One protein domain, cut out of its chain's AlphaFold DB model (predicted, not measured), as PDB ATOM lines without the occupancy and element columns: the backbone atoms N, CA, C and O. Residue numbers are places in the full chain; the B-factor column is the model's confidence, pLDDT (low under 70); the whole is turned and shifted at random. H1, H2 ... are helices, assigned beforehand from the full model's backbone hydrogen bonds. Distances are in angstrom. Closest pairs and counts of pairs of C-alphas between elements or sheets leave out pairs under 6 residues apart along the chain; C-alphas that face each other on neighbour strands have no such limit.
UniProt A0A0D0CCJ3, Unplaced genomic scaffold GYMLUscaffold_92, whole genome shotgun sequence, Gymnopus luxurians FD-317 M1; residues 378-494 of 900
ATOM      1  N   MET A 378      29.735  65.496  58.926       88.94
ATOM      2  CA  MET A 378      30.216  66.490  57.960       88.94
ATOM      3  C   MET A 378      31.745  66.487  57.828       88.94
ATOM      4  O   MET A 378      32.246  66.577  56.711       88.94
ATOM      5  N   GLU A 379      32.490  66.318  58.922       89.81
ATOM      6  CA  GLU A 379      33.955  66.228  58.910       89.81
ATOM      7  C   GLU A 379      34.444  64.997  58.130       89.81
ATOM      8  O   GLU A 379      35.312  65.117  57.265       89.81
ATOM      9  N   ALA A 380      33.824  63.829  58.330       79.56
ATOM     10  CA  ALA A 380      34.124  62.624  57.556       79.56
ATOM     11  C   ALA A 380      33.808  62.784  56.053       79.56
ATOM     12  O   ALA A 380      34.560  62.300  55.199       79.56
ATOM     13  N   LEU A 381      32.724  63.488  55.707       88.19
ATOM     14  CA  LEU A 381      32.383  63.814  54.317       88.19
ATOM     15  C   LEU A 381      33.362  64.827  53.699       88.19
ATOM     16  O   LEU A 381      33.722  64.679  52.526       88.19
ATOM     17  N   GLN A 382      33.840  65.804  54.472       92.12
ATOM     18  CA  GLN A 382      34.859  66.757  54.032       92.12
ATOM     19  C   GLN A 382      36.196  66.050  53.781       92.12
ATOM     20  O   GLN A 382      36.722  66.137  52.675       92.12
ATOM     21  N   LEU A 383      36.680  65.242  54.731       87.06
ATOM     22  CA  LEU A 383      37.907  64.445  54.592       87.06
ATOM     23  C   LEU A 383      37.875  63.526  53.360       87.06
ATOM     24  O   LEU A 383      38.859  63.433  52.625       87.06
ATOM     25  N   LYS A 384      36.730  62.886  53.082       89.19
ATOM     26  CA  LYS A 384      36.530  62.086  51.862       89.19
ATOM     27  C   LYS A 384      36.599  62.938  50.588       89.19
ATOM     28  O   LYS A 384      37.146  62.492  49.580       89.19
ATOM     29  N   THR A 385      36.054  64.151  50.625       92.88
ATOM     30  CA  THR A 385      36.061  65.091  49.493       92.88
ATOM     31  C   THR A 385      37.476  65.603  49.211       92.88
ATOM     32  O   THR A 385      37.926  65.549  48.064       92.88
ATOM     33  N   ASP A 386      38.207  65.996  50.254       92.75
ATOM     34  CA  ASP A 386      39.594  66.462  50.174       92.75
ATOM     35  C   ASP A 386      40.532  65.349  49.686       92.75
ATOM     36  O   ASP A 386      41.383  65.583  48.825       92.75
ATOM     37  N   TYR A 387      40.337  64.107  50.151       93.69
ATOM     38  CA  TYR A 387      41.070  62.941  49.652       93.69
ATOM     39  C   TYR A 387      40.865  62.741  48.142       93.69
ATOM     40  O   TYR A 387      41.837  62.706  47.384       93.69
ATOM     41  N   CYS A 388      39.613  62.697  47.677       92.19
ATOM     42  CA  CYS A 388      39.299  62.586  46.249       92.19
ATOM     43  C   CYS A 388      39.883  63.749  45.427       92.19
ATOM     44  O   CYS A 388      40.372  63.536  44.315       92.19
ATOM     45  N   TRP A 389      39.883  64.974  45.967       96.94
ATOM     46  CA  TRP A 389      40.506  66.134  45.326       96.94
ATOM     47  C   TRP A 389      42.033  65.994  45.228       96.94
ATOM     48  O   TRP A 389      42.611  66.254  44.170       96.94
ATOM     49  N   HIS A 390      42.696  65.509  46.280       95.88
ATOM     50  CA  HIS A 390      44.132  65.242  46.268       95.88
ATOM     51  C   HIS A 390      44.523  64.124  45.293       95.88
ATOM     52  O   HIS A 390      45.529  64.270  44.595       95.88
ATOM     53  N   ILE A 391      43.728  63.054  45.169       95.81
ATOM     54  CA  ILE A 391      43.956  62.012  44.154       95.81
ATOM     55  C   ILE A 391      43.790  62.575  42.735       95.81
ATOM     56  O   ILE A 391      44.647  62.328  41.884       95.81
ATOM     57  N   LYS A 392      42.774  63.413  42.488       96.88
ATOM     58  CA  LYS A 392      42.590  64.129  41.210       96.88
ATOM     59  C   LYS A 392      43.772  65.035  40.865       96.88
ATOM     60  O   LYS A 392      44.305  64.970  39.753       96.88
ATOM     61  N   ALA A 393      44.233  65.837  41.823       96.12
ATOM     62  CA  ALA A 393      45.403  66.693  41.656       96.12
ATOM     63  C   ALA A 393      46.682  65.874  41.393       96.12
ATOM     64  O   ALA A 393      47.484  66.237  40.531       96.12
ATOM     65  N   LEU A 394      46.857  64.740  42.084       96.06
ATOM     66  CA  LEU A 394      47.983  63.830  41.884       96.06
ATOM     67  C   LEU A 394      47.956  63.183  40.493       96.06
ATOM     68  O   LEU A 394      48.975  63.213  39.806       96.06
ATOM     69  N   ALA A 395      46.802  62.666  40.060       97.56
ATOM     70  CA  ALA A 395      46.587  62.055  38.747       97.56
ATOM     71  C   ALA A 395      46.931  63.023  37.606       97.56
ATOM     72  O   ALA A 395      47.778  62.713  36.760       97.56
ATOM     73  N   LYS A 396      46.383  64.247  37.666       97.25
ATOM     74  CA  LYS A 396      46.703  65.331  36.728       97.25
ATOM     75  C   LYS A 396      48.198  65.670  36.734       97.25
ATOM     76  O   LYS A 396      48.788  65.816  35.669       97.25
ATOM     77  N   ARG A 397      48.835  65.740  37.912       96.56
ATOM     78  CA  ARG A 397      50.271  66.054  38.051       96.56
ATOM     79  C   ARG A 397      51.196  64.977  37.471       96.56
ATOM     80  O   ARG A 397      52.273  65.326  36.998       96.56
ATOM     81  N   ILE A 398      50.821  63.695  37.516       95.00
ATOM     82  CA  ILE A 398      51.666  62.592  37.010       95.00
ATOM     83  C   ILE A 398      51.306  62.118  35.592       95.00
ATOM     84  O   ILE A 398      51.910  61.162  35.103       95.00
ATOM     85  N   GLY A 399      50.321  62.741  34.934       94.88
ATOM     86  CA  GLY A 399      49.873  62.342  33.596       94.88
ATOM     87  C   GLY A 399      49.281  60.927  33.560       94.88
ATOM     88  O   GLY A 399      49.610  60.135  32.673       94.88
ATOM     89  N   LYS A 400      48.458  60.577  34.559       97.25
ATOM     90  CA  LYS A 400      47.752  59.287  34.663       97.25
ATOM     91  C   LYS A 400      46.278  59.510  34.994       97.25
ATOM     92  O   LYS A 400      45.912  60.553  35.520       97.25
ATOM     93  N   SER A 401      45.440  58.516  34.708       96.00
ATOM     94  CA  SER A 401      44.049  58.509  35.166       96.00
ATOM     95  C   SER A 401      43.967  58.316  36.682       96.00
ATOM     96  O   SER A 401      44.844  57.698  37.291       96.00
ATOM     97  N   GLU A 402      42.883  58.794  37.291       94.00
ATOM     98  CA  GLU A 402      42.598  58.589  38.719       94.00
ATOM     99  C   GLU A 402      42.613  57.101  39.077       94.00
ATOM    100  O   GLU A 402      43.283  56.706  40.025       94.00
ATOM    101  N   ALA A 403      41.983  56.256  38.253       84.94
ATOM    102  CA  ALA A 403      41.985  54.807  38.442       84.94
ATOM    103  C   ALA A 403      43.412  54.216  38.488       84.94
ATOM    104  O   ALA A 403      43.676  53.307  39.273       84.94
ATOM    105  N   ALA A 404      44.361  54.746  37.705       86.19
ATOM    106  CA  ALA A 404      45.759  54.310  37.737       86.19
ATOM    107  C   ALA A 404      46.519  54.812  38.981       86.19
ATOM    108  O   ALA A 404      47.411  54.117  39.465       86.19
ATOM    109  N   VAL A 405      46.148  55.972  39.534       89.19
ATOM    110  CA  VAL A 405      46.653  56.443  40.837       89.19
ATOM    111  C   VAL A 405      46.100  55.585  41.973       89.19
ATOM    112  O   VAL A 405      46.886  55.071  42.763       89.19
ATOM    113  N   PHE A 406      44.787  55.343  42.012       86.06
ATOM    114  CA  PHE A 406      44.175  54.415  42.964       86.06
ATOM    115  C   PHE A 406      44.781  53.003  42.846       86.06
ATOM    116  O   PHE A 406      45.040  52.356  43.856       86.06
ATOM    117  N   SER A 407      45.108  52.544  41.631       79.56
ATOM    118  CA  SER A 407      45.799  51.262  41.414       79.56
ATOM    119  C   SER A 407      47.202  51.263  42.025       79.56
ATOM    120  O   SER A 407      47.581  50.303  42.686       79.56
ATOM    121  N   ALA A 408      47.968  52.342  41.834       79.62
ATOM    122  CA  ALA A 408      49.334  52.472  42.343       79.62
ATOM    123  C   ALA A 408      49.416  52.693  43.867       79.62
ATOM    124  O   ALA A 408      50.426  52.347  44.473       79.62
ATOM    125  N   ILE A 409      48.370  53.258  44.481       79.81
ATOM    126  CA  ILE A 409      48.235  53.414  45.941       79.81
ATOM    127  C   ILE A 409      47.752  52.109  46.605       79.81
ATOM    128  O   ILE A 409      48.004  51.896  47.787       79.81
ATOM    129  N   GLY A 410      47.111  51.220  45.840       62.44
ATOM    130  CA  GLY A 410      46.614  49.916  46.292       62.44
ATOM    131  C   GLY A 410      45.088  49.793  46.324       62.44
ATOM    132  O   GLY A 410      44.584  48.680  46.358       62.44
ATOM    133  N   GLU A 411      44.339  50.895  46.216       55.16
ATOM    134  CA  GLU A 411      42.868  50.898  46.305       55.16
ATOM    135  C   GLU A 411      42.135  50.299  45.089       55.16
ATOM    136  O   GLU A 411      40.970  49.931  45.205       55.16
ATOM    137  N   VAL A 412      42.789  50.199  43.923       50.25
ATOM    138  CA  VAL A 412      42.254  49.485  42.732       50.25
ATOM    139  C   VAL A 412      43.045  48.202  42.420       50.25
ATOM    140  O   VAL A 412      42.719  47.456  41.496       50.25
ATOM    141  N   VAL A 413      44.017  47.843  43.266       38.75
ATOM    142  CA  VAL A 413      44.358  46.422  43.410       38.75
ATOM    143  C   VAL A 413      43.134  45.731  44.014       38.75
ATOM    144  O   VAL A 413      42.449  46.293  44.866       38.75
ATOM    145  N   LYS A 414      42.852  44.491  43.596       46.31
ATOM    146  CA  LYS A 414      41.951  43.617  44.354       46.31
ATOM    147  C   LYS A 414      42.592  43.346  45.717       46.31
ATOM    148  O   LYS A 414      43.309  42.360  45.850       46.31
ATOM    149  N   GLU A 415      42.372  44.202  46.712       38.59
ATOM    150  CA  GLU A 415      42.679  43.868  48.100       38.59
ATOM    151  C   GLU A 415      41.910  42.580  48.439       38.59
ATOM    152  O   GLU A 415      40.679  42.622  48.495       38.59
ATOM    153  N   PRO A 416      42.569  41.433  48.696       42.81
ATOM    154  CA  PRO A 416      41.858  40.230  49.131       42.81
ATOM    155  C   PRO A 416      41.274  40.401  50.547       42.81
ATOM    156  O   PRO A 416      40.552  39.536  51.027       42.81
ATOM    157  N   HIS A 417      41.583  41.526  51.202       40.62
ATOM    158  CA  HIS A 417      41.161  41.899  52.547       40.62
ATOM    159  C   HIS A 417      39.968  42.878  52.554       40.62
ATOM    160  O   HIS A 417      39.145  42.809  53.462       40.62
ATOM    161  N   LYS A 418      39.778  43.711  51.511       48.53
ATOM    162  CA  LYS A 418      38.465  44.318  51.207       48.53
ATOM    163  C   LYS A 418      37.652  43.313  50.395       48.53
ATOM    164  O   LYS A 418      37.496  43.434  49.179       48.53
ATOM    165  N   MET A 419      37.161  42.292  51.094       61.69
ATOM    166  CA  MET A 419      36.257  41.278  50.555       61.69
ATOM    167  C   MET A 419      35.034  41.950  49.920       61.69
ATOM    168  O   MET A 419      34.136  42.420  50.611       61.69
ATOM    169  N   ASN A 420      35.006  42.007  48.588       87.06
ATOM    170  CA  ASN A 420      33.802  42.372  47.857       87.06
ATOM    171  C   ASN A 420      32.904  41.136  47.683       87.06
ATOM    172  O   ASN A 420      33.389  40.008  47.557       87.06
ATOM    173  N   MET A 421      31.593  41.377  47.651       91.56
ATOM    174  CA  MET A 421      30.545  40.355  47.550       91.56
ATOM    175  C   MET A 421      30.763  39.395  46.365       91.56
ATOM    176  O   MET A 421      30.550  38.195  46.493       91.56
ATOM    177  N   TRP A 422      31.264  39.902  45.233       95.44
ATOM    178  CA  TRP A 422      31.580  39.093  44.054       95.44
ATOM    179  C   TRP A 422      32.679  38.056  44.327       95.44
ATOM    180  O   TRP A 422      32.498  36.889  43.995       95.44
ATOM    181  N   ASN A 423      33.793  38.437  44.961       93.31
ATOM    182  CA  ASN A 423      34.869  37.500  45.303       93.31
ATOM    183  C   ASN A 423      34.382  36.407  46.276       93.31
ATOM    184  O   ASN A 423      34.745  35.243  46.108       93.31
ATOM    185  N   GLN A 424      33.554  36.767  47.267       94.69
ATOM    186  CA  GLN A 424      32.938  35.800  48.185       94.69
ATOM    187  C   GLN A 424      32.015  34.837  47.431       94.69
ATOM    188  O   GLN A 424      32.123  33.625  47.599       94.69
ATOM    189  N   PHE A 425      31.162  35.369  46.550       96.56
ATOM    190  CA  PHE A 425      30.229  34.583  45.748       96.56
ATOM    191  C   PHE A 425      30.956  33.630  44.792       96.56
ATOM    192  O   PHE A 425      30.631  32.450  44.755       96.56
ATOM    193  N   GLN A 426      31.994  34.086  44.076       96.19
ATOM    194  CA  GLN A 426      32.808  33.205  43.228       96.19
ATOM    195  C   GLN A 426      33.395  32.023  44.009       96.19
ATOM    196  O   GLN A 426      33.461  30.919  43.476       96.19
ATOM    197  N   TYR A 427      33.824  32.249  45.252       95.06
ATOM    198  CA  TYR A 427      34.383  31.204  46.105       95.06
ATOM    199  C   TYR A 427      33.298  30.237  46.605       95.06
ATOM    200  O   TYR A 427      33.451  29.026  46.464       95.06
ATOM    201  N   PHE A 428      32.163  30.765  47.077       96.44
ATOM    202  CA  PHE A 428      30.986  29.982  47.476       96.44
ATOM    203  C   PHE A 428      30.438  29.096  46.352       96.44
ATOM    204  O   PHE A 428      30.091  27.943  46.595       96.44
ATOM    205  N   MET A 429      30.410  29.591  45.112       97.44
ATOM    206  CA  MET A 429      29.932  28.782  43.991       97.44
ATOM    207  C   MET A 429      30.828  27.562  43.720       97.44
ATOM    208  O   MET A 429      30.306  26.522  43.345       97.44
ATOM    209  N   VAL A 430      32.153  27.672  43.887       95.50
ATOM    210  CA  VAL A 430      33.128  26.679  43.378       95.50
ATOM    211  C   VAL A 430      33.648  25.705  44.449       95.50
ATOM    212  O   VAL A 430      34.137  24.632  44.106       95.50
ATOM    213  N   VAL A 431      33.561  26.051  45.736       93.38
ATOM    214  CA  VAL A 431      33.991  25.181  46.849       93.38
ATOM    215  C   VAL A 431      33.001  24.029  47.076       93.38
ATOM    216  O   VAL A 431      31.789  24.220  46.973       93.38
ATOM    217  N   GLU A 432      33.519  22.846  47.431       89.75
ATOM    218  CA  GLU A 432      32.721  21.620  47.623       89.75
ATOM    219  C   GLU A 432      31.711  21.741  48.783       89.75
ATOM    220  O   GLU A 432      30.582  21.279  48.667       89.75
ATOM    221  N   ASP A 433      32.075  22.447  49.863       89.75
ATOM    222  CA  ASP A 433      31.183  22.810  50.984       89.75
ATOM    223  C   ASP A 433      30.293  24.047  50.705       89.75
ATOM    224  O   ASP A 433      29.710  24.630  51.627       89.75
ATOM    225  N   GLY A 434      30.273  24.523  49.458       93.94
ATOM    226  CA  GLY A 434      29.447  25.626  48.970       93.94
ATOM    227  C   GLY A 434      28.362  25.103  48.032       93.94
ATOM    228  O   GLY A 434      27.536  24.287  48.431       93.94
ATOM    229  N   MET A 435      28.370  25.554  46.775       93.38
ATOM    230  CA  MET A 435      27.462  25.049  45.729       93.38
ATOM    231  C   MET A 435      28.077  23.938  44.858       93.38
ATOM    232  O   MET A 435      27.390  23.417  43.980       93.38
ATOM    233  N   ASP A 436      29.360  23.611  45.049       95.38
ATOM    234  CA  ASP A 436      30.133  22.631  44.269       95.38
ATOM    235  C   ASP A 436      29.990  22.748  42.732       95.38
ATOM    236  O   ASP A 436      29.943  21.755  41.996       95.38
ATOM    237  N   TRP A 437      29.902  23.974  42.198       97.00
ATOM    238  CA  TRP A 437      29.857  24.186  40.752       97.00
ATOM    239  C   TRP A 437      31.205  23.834  40.131       97.00
ATOM    240  O   TRP A 437      32.122  24.646  40.051       97.00
ATOM    241  N   LYS A 438      31.294  22.608  39.625       96.31
ATOM    242  CA  LYS A 438      32.408  22.111  38.820       96.31
ATOM    243  C   LYS A 438      32.175  22.400  37.333       96.31
ATOM    244  O   LYS A 438      31.086  22.170  36.797       96.31
ATOM    245  N   GLN A 439      33.221  22.894  36.668       97.19
ATOM    246  CA  GLN A 439      33.250  23.147  35.222       97.19
ATOM    247  C   GLN A 439      32.846  21.881  34.456       97.19
ATOM    248  O   GLN A 439      33.436  20.815  34.646       97.19
ATOM    249  N   GLN A 440      31.834  21.984  33.593       95.44
ATOM    250  CA  GLN A 440      31.296  20.812  32.904       95.44
ATOM    251  C   GLN A 440      32.281  20.281  31.847       95.44
ATOM    252  O   GLN A 440      32.965  21.075  31.195       95.44
ATOM    253  N   PRO A 441      32.363  18.955  31.612       96.31
ATOM    254  CA  PRO A 441      33.266  18.388  30.611       96.31
ATOM    255  C   PRO A 441      33.030  18.967  29.205       96.31
ATOM    256  O   PRO A 441      32.024  18.681  28.561       96.31
ATOM    257  N   GLY A 442      33.980  19.774  28.723       96.81
ATOM    258  CA  GLY A 442      33.917  20.451  27.421       96.81
ATOM    259  C   GLY A 442      33.415  21.902  27.447       96.81
ATOM    260  O   GLY A 442      33.536  22.574  26.428       96.81
ATOM    261  N   GLN A 443      32.923  22.400  28.585       97.38
ATOM    262  CA  GLN A 443      32.647  23.825  28.809       97.38
ATOM    263  C   GLN A 443      33.971  24.597  28.899       97.38
ATOM    264  O   GLN A 443      34.897  24.137  29.574       97.38
ATOM    265  N   CYS A 444      34.098  25.762  28.259       97.50
ATOM    266  CA  CYS A 444      35.311  26.577  28.401       97.50
ATOM    267  C   CYS A 444      35.313  27.380  29.720       97.50
ATOM    268  O   CYS A 444      34.285  27.507  30.391       97.50
ATOM    269  N   TRP A 445      36.473  27.912  30.127       95.06
ATOM    270  CA  TRP A 445      36.567  28.665  31.386       95.06
ATOM    271  C   TRP A 445      35.700  29.933  31.349       95.06
ATOM    272  O   TRP A 445      35.077  30.300  32.340       95.06
ATOM    273  N   GLU A 446      35.603  30.570  30.184       96.56
ATOM    274  CA  GLU A 446      34.807  31.771  29.953       96.56
ATOM    275  C   GLU A 446      33.298  31.487  30.065       96.56
ATOM    276  O   GLU A 446      32.584  32.262  30.693       96.56
ATOM    277  N   GLU A 447      32.812  30.357  29.538       97.31
ATOM    278  CA  GLU A 447      31.420  29.897  29.692       97.31
ATOM    279  C   GLU A 447      31.083  29.557  31.150       97.31
ATOM    280  O   GLU A 447      29.991  29.864  31.637       97.31
ATOM    281  N   PHE A 448      32.019  28.932  31.864       97.06
ATOM    282  CA  PHE A 448      31.871  28.613  33.281       97.06
ATOM    283  C   PHE A 448      31.849  29.883  34.147       97.06
ATOM    284  O   PHE A 448      30.925  30.091  34.936       97.06
ATOM    285  N   GLN A 449      32.788  30.806  33.925       96.62
ATOM    286  CA  GLN A 449      32.821  32.097  34.611       96.62
ATOM    287  C   GLN A 449      31.588  32.954  34.274       96.62
ATOM    288  O   GLN A 449      31.047  33.609  35.164       96.62
ATOM    289  N   ALA A 450      31.102  32.926  33.029       96.31
ATOM    290  CA  ALA A 450      29.867  33.599  32.625       96.31
ATOM    291  C   ALA A 450      28.628  33.008  33.323       96.31
ATOM    292  O   ALA A 450      27.721  33.755  33.687       96.31
ATOM    293  N   SER A 451      28.613  31.695  33.579       97.50
ATOM    294  CA  SER A 451      27.552  31.033  34.351       97.50
ATOM    295  C   SER A 451      27.528  31.534  35.804       97.50
ATOM    296  O   SER A 451      26.470  31.904  36.307       97.50
ATOM    297  N   ILE A 452      28.693  31.644  36.456       96.88
ATOM    298  CA  ILE A 452      28.818  32.222  37.811       96.88
ATOM    299  C   ILE A 452      28.427  33.712  37.818       96.88
ATOM    300  O   ILE A 452      27.737  34.168  38.727       96.88
ATOM    301  N   GLN A 453      28.814  34.479  36.789       96.75
ATOM    302  CA  GLN A 453      28.396  35.880  36.633       96.75
ATOM    303  C   GLN A 453      26.880  36.026  36.457       96.75
ATOM    304  O   GLN A 453      26.313  36.997  36.953       96.75
ATOM    305  N   GLN A 454      26.217  35.085  35.777       97.31
ATOM    306  CA  GLN A 454      24.762  35.093  35.634       97.31
ATOM    307  C   GLN A 454      24.063  34.768  36.960       97.31
ATOM    308  O   GLN A 454      23.158  35.502  37.344       97.31
ATOM    309  N   ALA A 455      24.519  33.749  37.696       96.94
ATOM    310  CA  ALA A 455      23.971  33.422  39.016       96.94
ATOM    311  C   ALA A 455      24.113  34.594  40.010       96.94
ATOM    312  O   ALA A 455      23.178  34.911  40.737       96.94
ATOM    313  N   TYR A 456      25.251  35.298  39.987       97.19
ATOM    314  CA  TYR A 456      25.464  36.488  40.815       97.19
ATOM    315  C   TYR A 456      24.535  37.650  40.446       97.19
ATOM    316  O   TYR A 456      24.033  38.332  41.336       97.19
ATOM    317  N   LYS A 457      24.267  37.875  39.150       96.75
ATOM    318  CA  LYS A 457      23.257  38.856  38.719       96.75
ATOM    319  C   LYS A 457      21.871  38.475  39.221       96.75
ATOM    320  O   LYS A 457      21.218  39.309  39.828       96.75
ATOM    321  N   GLU A 458      21.472  37.214  39.066       96.56
ATOM    322  CA  GLU A 458      20.167  36.733  39.533       96.56
ATOM    323  C   GLU A 458      20.005  36.876  41.066       96.56
ATOM    324  O   GLU A 458      18.892  37.116  41.521       96.56
ATOM    325  N   VAL A 459      21.096  36.859  41.850       94.94
ATOM    326  CA  VAL A 459      21.104  37.224  43.288       94.94
ATOM    327  C   VAL A 459      21.090  38.746  43.528       94.94
ATOM    328  O   VAL A 459      20.427  39.216  44.453       94.94
ATOM    329  N   LEU A 460      21.783  39.547  42.710       93.94
ATOM    330  CA  LEU A 460      21.766  41.016  42.807       93.94
ATOM    331  C   LEU A 460      20.428  41.649  42.392       93.94
ATOM    332  O   LEU A 460      20.120  42.737  42.889       93.94
ATOM    333  N   ASP A 461      19.685  40.983  41.505       96.62
ATOM    334  CA  ASP A 461      18.373  41.371  40.974       96.62
ATOM    335  C   ASP A 461      17.211  40.966  41.914       96.62
ATOM    336  O   ASP A 461      16.052  41.300  41.654       96.62
ATOM    337  N   LEU A 462      17.495  40.267  43.025       95.19
ATOM    338  CA  LEU A 462      16.506  39.974  44.066       95.19
ATOM    339  C   LEU A 462      16.020  41.259  44.769       95.19
ATOM    340  O   LEU A 462      16.801  42.199  44.947       95.19
ATOM    341  N   PRO A 463      14.765  41.286  45.270       97.25
ATOM    342  CA  PRO A 463      14.284  42.355  46.141       97.25
ATOM    343  C   PRO A 463      15.210  42.556  47.344       97.25
ATOM    344  O   PRO A 463      15.665  41.577  47.935       97.25
ATOM    345  N   GLU A 464      15.436  43.810  47.738       94.19
ATOM    346  CA  GLU A 464      16.464  44.219  48.713       94.19
ATOM    347  C   GLU A 464      16.428  43.396  50.017       94.19
ATOM    348  O   GLU A 464      17.429  42.786  50.381       94.19
ATOM    349  N   LYS A 465      15.241  43.200  50.617       93.25
ATOM    350  CA  LYS A 465      15.053  42.341  51.808       93.25
ATOM    351  C   LYS A 465      15.533  40.891  51.618       93.25
ATOM    352  O   LYS A 465      16.037  40.298  52.568       93.25
ATOM    353  N   LYS A 466      15.357  40.294  50.429       94.25
ATOM    354  CA  LYS A 466      15.924  38.965  50.132       94.25
ATOM    355  C   LYS A 466      17.425  39.088  49.903       94.25
ATOM    356  O   LYS A 466      18.184  38.400  50.568       94.25
ATOM    357  N   LYS A 467      17.859  39.978  49.013       93.62
ATOM    358  CA  LYS A 467      19.271  40.203  48.667       93.62
ATOM    359  C   LYS A 467      20.172  40.369  49.895       93.62
ATOM    360  O   LYS A 467      21.191  39.691  49.980       93.62
ATOM    361  N   ASP A 468      19.769  41.186  50.866       92.31
ATOM    362  CA  ASP A 468      20.521  41.401  52.106       92.31
ATOM    363  C   ASP A 468      20.671  40.110  52.928       92.31
ATOM    364  O   ASP A 468      21.749  39.843  53.458       92.31
ATOM    365  N   TYR A 469      19.642  39.255  52.966       94.06
ATOM    366  CA  TYR A 469      19.713  37.935  53.601       94.06
ATOM    367  C   TYR A 469      20.749  37.023  52.921       94.06
ATOM    368  O   TYR A 469      21.581  36.435  53.612       94.06
ATOM    369  N   TYR A 470      20.784  36.966  51.580       92.06
ATOM    370  CA  TYR A 470      21.837  36.231  50.853       92.06
ATOM    371  C   TYR A 470      23.230  36.815  51.118       92.06
ATOM    372  O   TYR A 470      24.185  36.058  51.250       92.06
ATOM    373  N   VAL A 471      23.368  38.143  51.217       91.62
ATOM    374  CA  VAL A 471      24.655  38.804  51.496       91.62
ATOM    375  C   VAL A 471      25.157  38.490  52.907       91.62
ATOM    376  O   VAL A 471      26.341  38.193  53.067       91.62
ATOM    377  N   VAL A 472      24.278  38.500  53.916       93.12
ATOM    378  CA  VAL A 472      24.618  38.094  55.291       93.12
ATOM    379  C   VAL A 472      25.043  36.625  55.323       93.12
ATOM    380  O   VAL A 472      26.159  36.334  55.748       93.12
ATOM    381  N   GLN A 473      24.219  35.720  54.790       93.38
ATOM    382  CA  GLN A 473      24.495  34.279  54.772       93.38
ATOM    383  C   GLN A 473      25.793  33.927  54.024       93.38
ATOM    384  O   GLN A 473      26.615  33.152  54.517       93.38
ATOM    385  N   LEU A 474      26.021  34.534  52.853       94.62
ATOM    386  CA  LEU A 474      27.248  34.373  52.070       94.62
ATOM    387  C   LEU A 474      28.483  34.819  52.863       94.62
ATOM    388  O   LEU A 474      29.513  34.145  52.842       94.62
ATOM    389  N   ASN A 475      28.384  35.951  53.563       93.44
ATOM    390  CA  ASN A 475      29.477  36.488  54.362       93.44
ATOM    391  C   ASN A 475      29.747  35.631  55.613       93.44
ATOM    392  O   ASN A 475      30.910  35.382  55.922       93.44
ATOM    393  N   GLU A 476      28.716  35.122  56.292       92.94
ATOM    394  CA  GLU A 476      28.863  34.194  57.423       92.94
ATOM    395  C   GLU A 476      29.498  32.860  57.000       92.94
ATOM    396  O   GLU A 476      30.482  32.426  57.610       92.94
ATOM    397  N   TRP A 477      29.012  32.247  55.913       94.81
ATOM    398  CA  TRP A 477      29.617  31.044  55.328       94.81
ATOM    399  C   TRP A 477      31.082  31.288  54.943       94.81
ATOM    400  O   TRP A 477      31.952  30.477  55.267       94.81
ATOM    401  N   TYR A 478      31.385  32.433  54.320       92.19
ATOM    402  CA  TYR A 478      32.740  32.771  53.884       92.19
ATOM    403  C   TYR A 478      33.690  33.000  55.067       92.19
ATOM    404  O   TYR A 478      34.804  32.479  55.071       92.19
ATOM    405  N   VAL A 479      33.261  33.734  56.100       89.62
ATOM    406  CA  VAL A 479      34.050  33.949  57.326       89.62
ATOM    407  C   VAL A 479      34.340  32.618  58.025       89.62
ATOM    408  O   VAL A 479      35.482  32.375  58.422       89.62
ATOM    409  N   LYS A 480      33.348  31.721  58.103       90.88
ATOM    410  CA  LYS A 480      33.522  30.359  58.624       90.88
ATOM    411  C   LYS A 480      34.535  29.561  57.793       90.88
ATOM    412  O   LYS A 480      35.498  29.043  58.349       90.88
ATOM    413  N   LYS A 481      34.393  29.524  56.464       88.69
ATOM    414  CA  LYS A 481      35.294  28.755  55.587       88.69
ATOM    415  C   LYS A 481      36.724  29.286  55.544       88.69
ATOM    416  O   LYS A 481      37.657  28.489  55.519       88.69
ATOM    417  N   MET A 482      36.923  30.602  55.610       83.06
ATOM    418  CA  MET A 482      38.268  31.174  55.717       83.06
ATOM    419  C   MET A 482      38.922  30.856  57.067       83.06
ATOM    420  O   MET A 482      40.129  30.620  57.110       83.06
ATOM    421  N   HIS A 483      38.152  30.798  58.160       79.94
ATOM    422  CA  HIS A 483      38.647  30.320  59.453       79.94
ATOM    423  C   HIS A 483      39.055  28.835  59.382       79.94
ATOM    424  O   HIS A 483      40.155  28.486  59.817       79.94
ATOM    425  N   ASP A 484      38.218  27.988  58.778       79.56
ATOM    426  CA  ASP A 484      38.475  26.552  58.616       79.56
ATOM    427  C   ASP A 484      39.740  26.292  57.771       79.56
ATOM    428  O   ASP A 484      40.686  25.673  58.264       79.56
ATOM    429  N   HIS A 485      39.837  26.839  56.551       71.12
ATOM    430  CA  HIS A 485      41.015  26.651  55.688       71.12
ATOM    431  C   HIS A 485      42.308  27.229  56.280       71.12
ATOM    432  O   HIS A 485      43.367  26.614  56.151       71.12
ATOM    433  N   THR A 486      42.239  28.354  57.005       66.69
ATOM    434  CA  THR A 486      43.412  28.901  57.718       66.69
ATOM    435  C   THR A 486      43.934  27.929  58.786       66.69
ATOM    436  O   THR A 486      45.127  27.947  59.096       66.69
ATOM    437  N   SER A 487      43.078  27.065  59.342       56.22
ATOM    438  CA  SER A 487      43.497  26.006  60.269       56.22
ATOM    439  C   SER A 487      44.083  24.779  59.552       56.22
ATOM    440  O   SER A 487      45.052  24.194  60.037       56.22
ATOM    441  N   GLU A 488      43.564  24.431  58.372       45.91
ATOM    442  CA  GLU A 488      43.965  23.239  57.617       45.91
ATOM    443  C   GLU A 488      45.298  23.419  56.867       45.91
ATOM    444  O   GLU A 488      46.185  22.566  56.969       45.91
ATOM    445  N   GLU A 489      45.518  24.558  56.199       44.75
ATOM    446  CA  GLU A 489      46.810  24.846  55.554       44.75
ATOM    447  C   GLU A 489      47.958  24.897  56.581       44.75
ATOM    448  O   GLU A 489      49.072  24.440  56.307       44.75
ATOM    449  N   GLN A 490      47.683  25.381  57.800       41.78
ATOM    450  CA  GLN A 490      48.650  25.375  58.905       41.78
ATOM    451  C   GLN A 490      48.959  23.959  59.411       41.78
ATOM    452  O   GLN A 490      50.102  23.694  59.790       41.78
ATOM    453  N   ALA A 491      47.990  23.038  59.379       33.47
ATOM    454  CA  ALA A 491      48.219  21.634  59.716       33.47
ATOM    455  C   ALA A 491      49.106  20.934  58.669       33.47
ATOM    456  O   ALA A 491      50.035  20.214  59.037       33.47
ATOM    457  N   SER A 492      48.878  21.198  57.377       32.31
ATOM    458  CA  SER A 492      49.680  20.636  56.280       32.31
ATOM    459  C   SER A 492      51.138  21.119  56.322       32.31
ATOM    460  O   SER A 492      52.070  20.312  56.373       32.31
ATOM    461  N   LEU A 493      51.356  22.437  56.440       31.62
ATOM    462  CA  LEU A 493      52.694  23.047  56.498       31.62
ATOM    463  C   LEU A 493      53.529  22.579  57.715       31.62
ATOM    464  O   LEU A 493      54.764  22.629  57.698       31.62
ATOM    465  N   MET A 494      52.874  22.106  58.780       31.36
ATOM    466  CA  MET A 494      53.543  21.589  59.974       31.36
ATOM    467  C   MET A 494      54.195  20.210  59.789       31.36
ATOM    468  O   MET A 494      55.161  19.928  60.501       31.36
TER     469      MET A 494
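AT A GLANCE: This is residues 378 to 494 of the 900 residues of an uncharacterized protein of Gymnopus luxurians FD-317 M1 (UniProt A0A0D0CCJ3). The long helix H5 and the helix H4 before it make a V, joined near the end of H4 and the beginning of H5, with the short helix H3 packed between the two arms; residues 482 to 494 of H5 stick out. Well away from this lobe, a second and smaller one holds H1 and H2 set crosswise, and the stretch between H2 and H3 bridges the two lobes, which have no helix contact with each other. The printed part has 117 residues, with five named helices in the order H1, H2, H3, H4, H5 and no named strand, and its class is all helix. The whole is loose, with a radius of gyration of the C-alphas of 19.2 A and spans of 50 by 44 by 35 A.

IN THESE COORDINATES: Find C-alpha 464 at (16.464, 44.219, 48.713); from there H5, residues 464 to 494, runs 44.9 A to C-alpha 494 at (53.543, 21.589, 59.974). Before it comes H4, residues 445 to 460, 22.4 A long. Look further back for H3, residues 421 to 430, and H2, residues 402 to 409. H1, residues 378 to 398, begins at C-alpha 378, (30.216, 66.490, 57.960), and is 30.2 A long.

HOW THE PARTS SIT: Start at H5, whose residues 471 to 478 touch H3; the closest C-alphas, those of Gln 424 and Tyr 478, are 6.5 A apart. H3 and H5 run the same way at a steep tilt of 63 degrees. On H4, look at residues 452 to 456, which touch H3; the closest C-alphas are those of Gln 426 and Ile 452, 6.8 A apart. H3 and H4 run opposite ways at a steep tilt of 57 degrees. H4 and H5 only just touch, with 3 pairs of C-alphas within 8 A, the closest being Val 459 and Lys 467 at 6.4 A; they run opposite ways at a steep tilt of 47 degrees. H1 touches H2 with residues 391 to 395 alone, the closest C-alphas being those of Ala 395 and Glu 402, 5.3 A apart, and their lines are about perpendicular at 85 degrees. H1 and H2 are each apart from H3, H4 and H5. Each O i to N i+4 pair is within hydrogen-bond range in H1, H2 and H4; in H3 it is 5 of 6 and in H5 25 of 27.

THE WHOLE: The two C-alphas farthest apart, those of Glu 379 and Pro 441, are 55.6 A apart. The printed part has no cut. The links from H2 to H3 and from H3 to H4 are long, with 11 and 14 residues. Residues 378 to 387, 441 to 446 and 482 to 494 stand free. The mean pLDDT of the printed part is 85.2; look for values under 70 at residues 410 to 419 and 486 to 494.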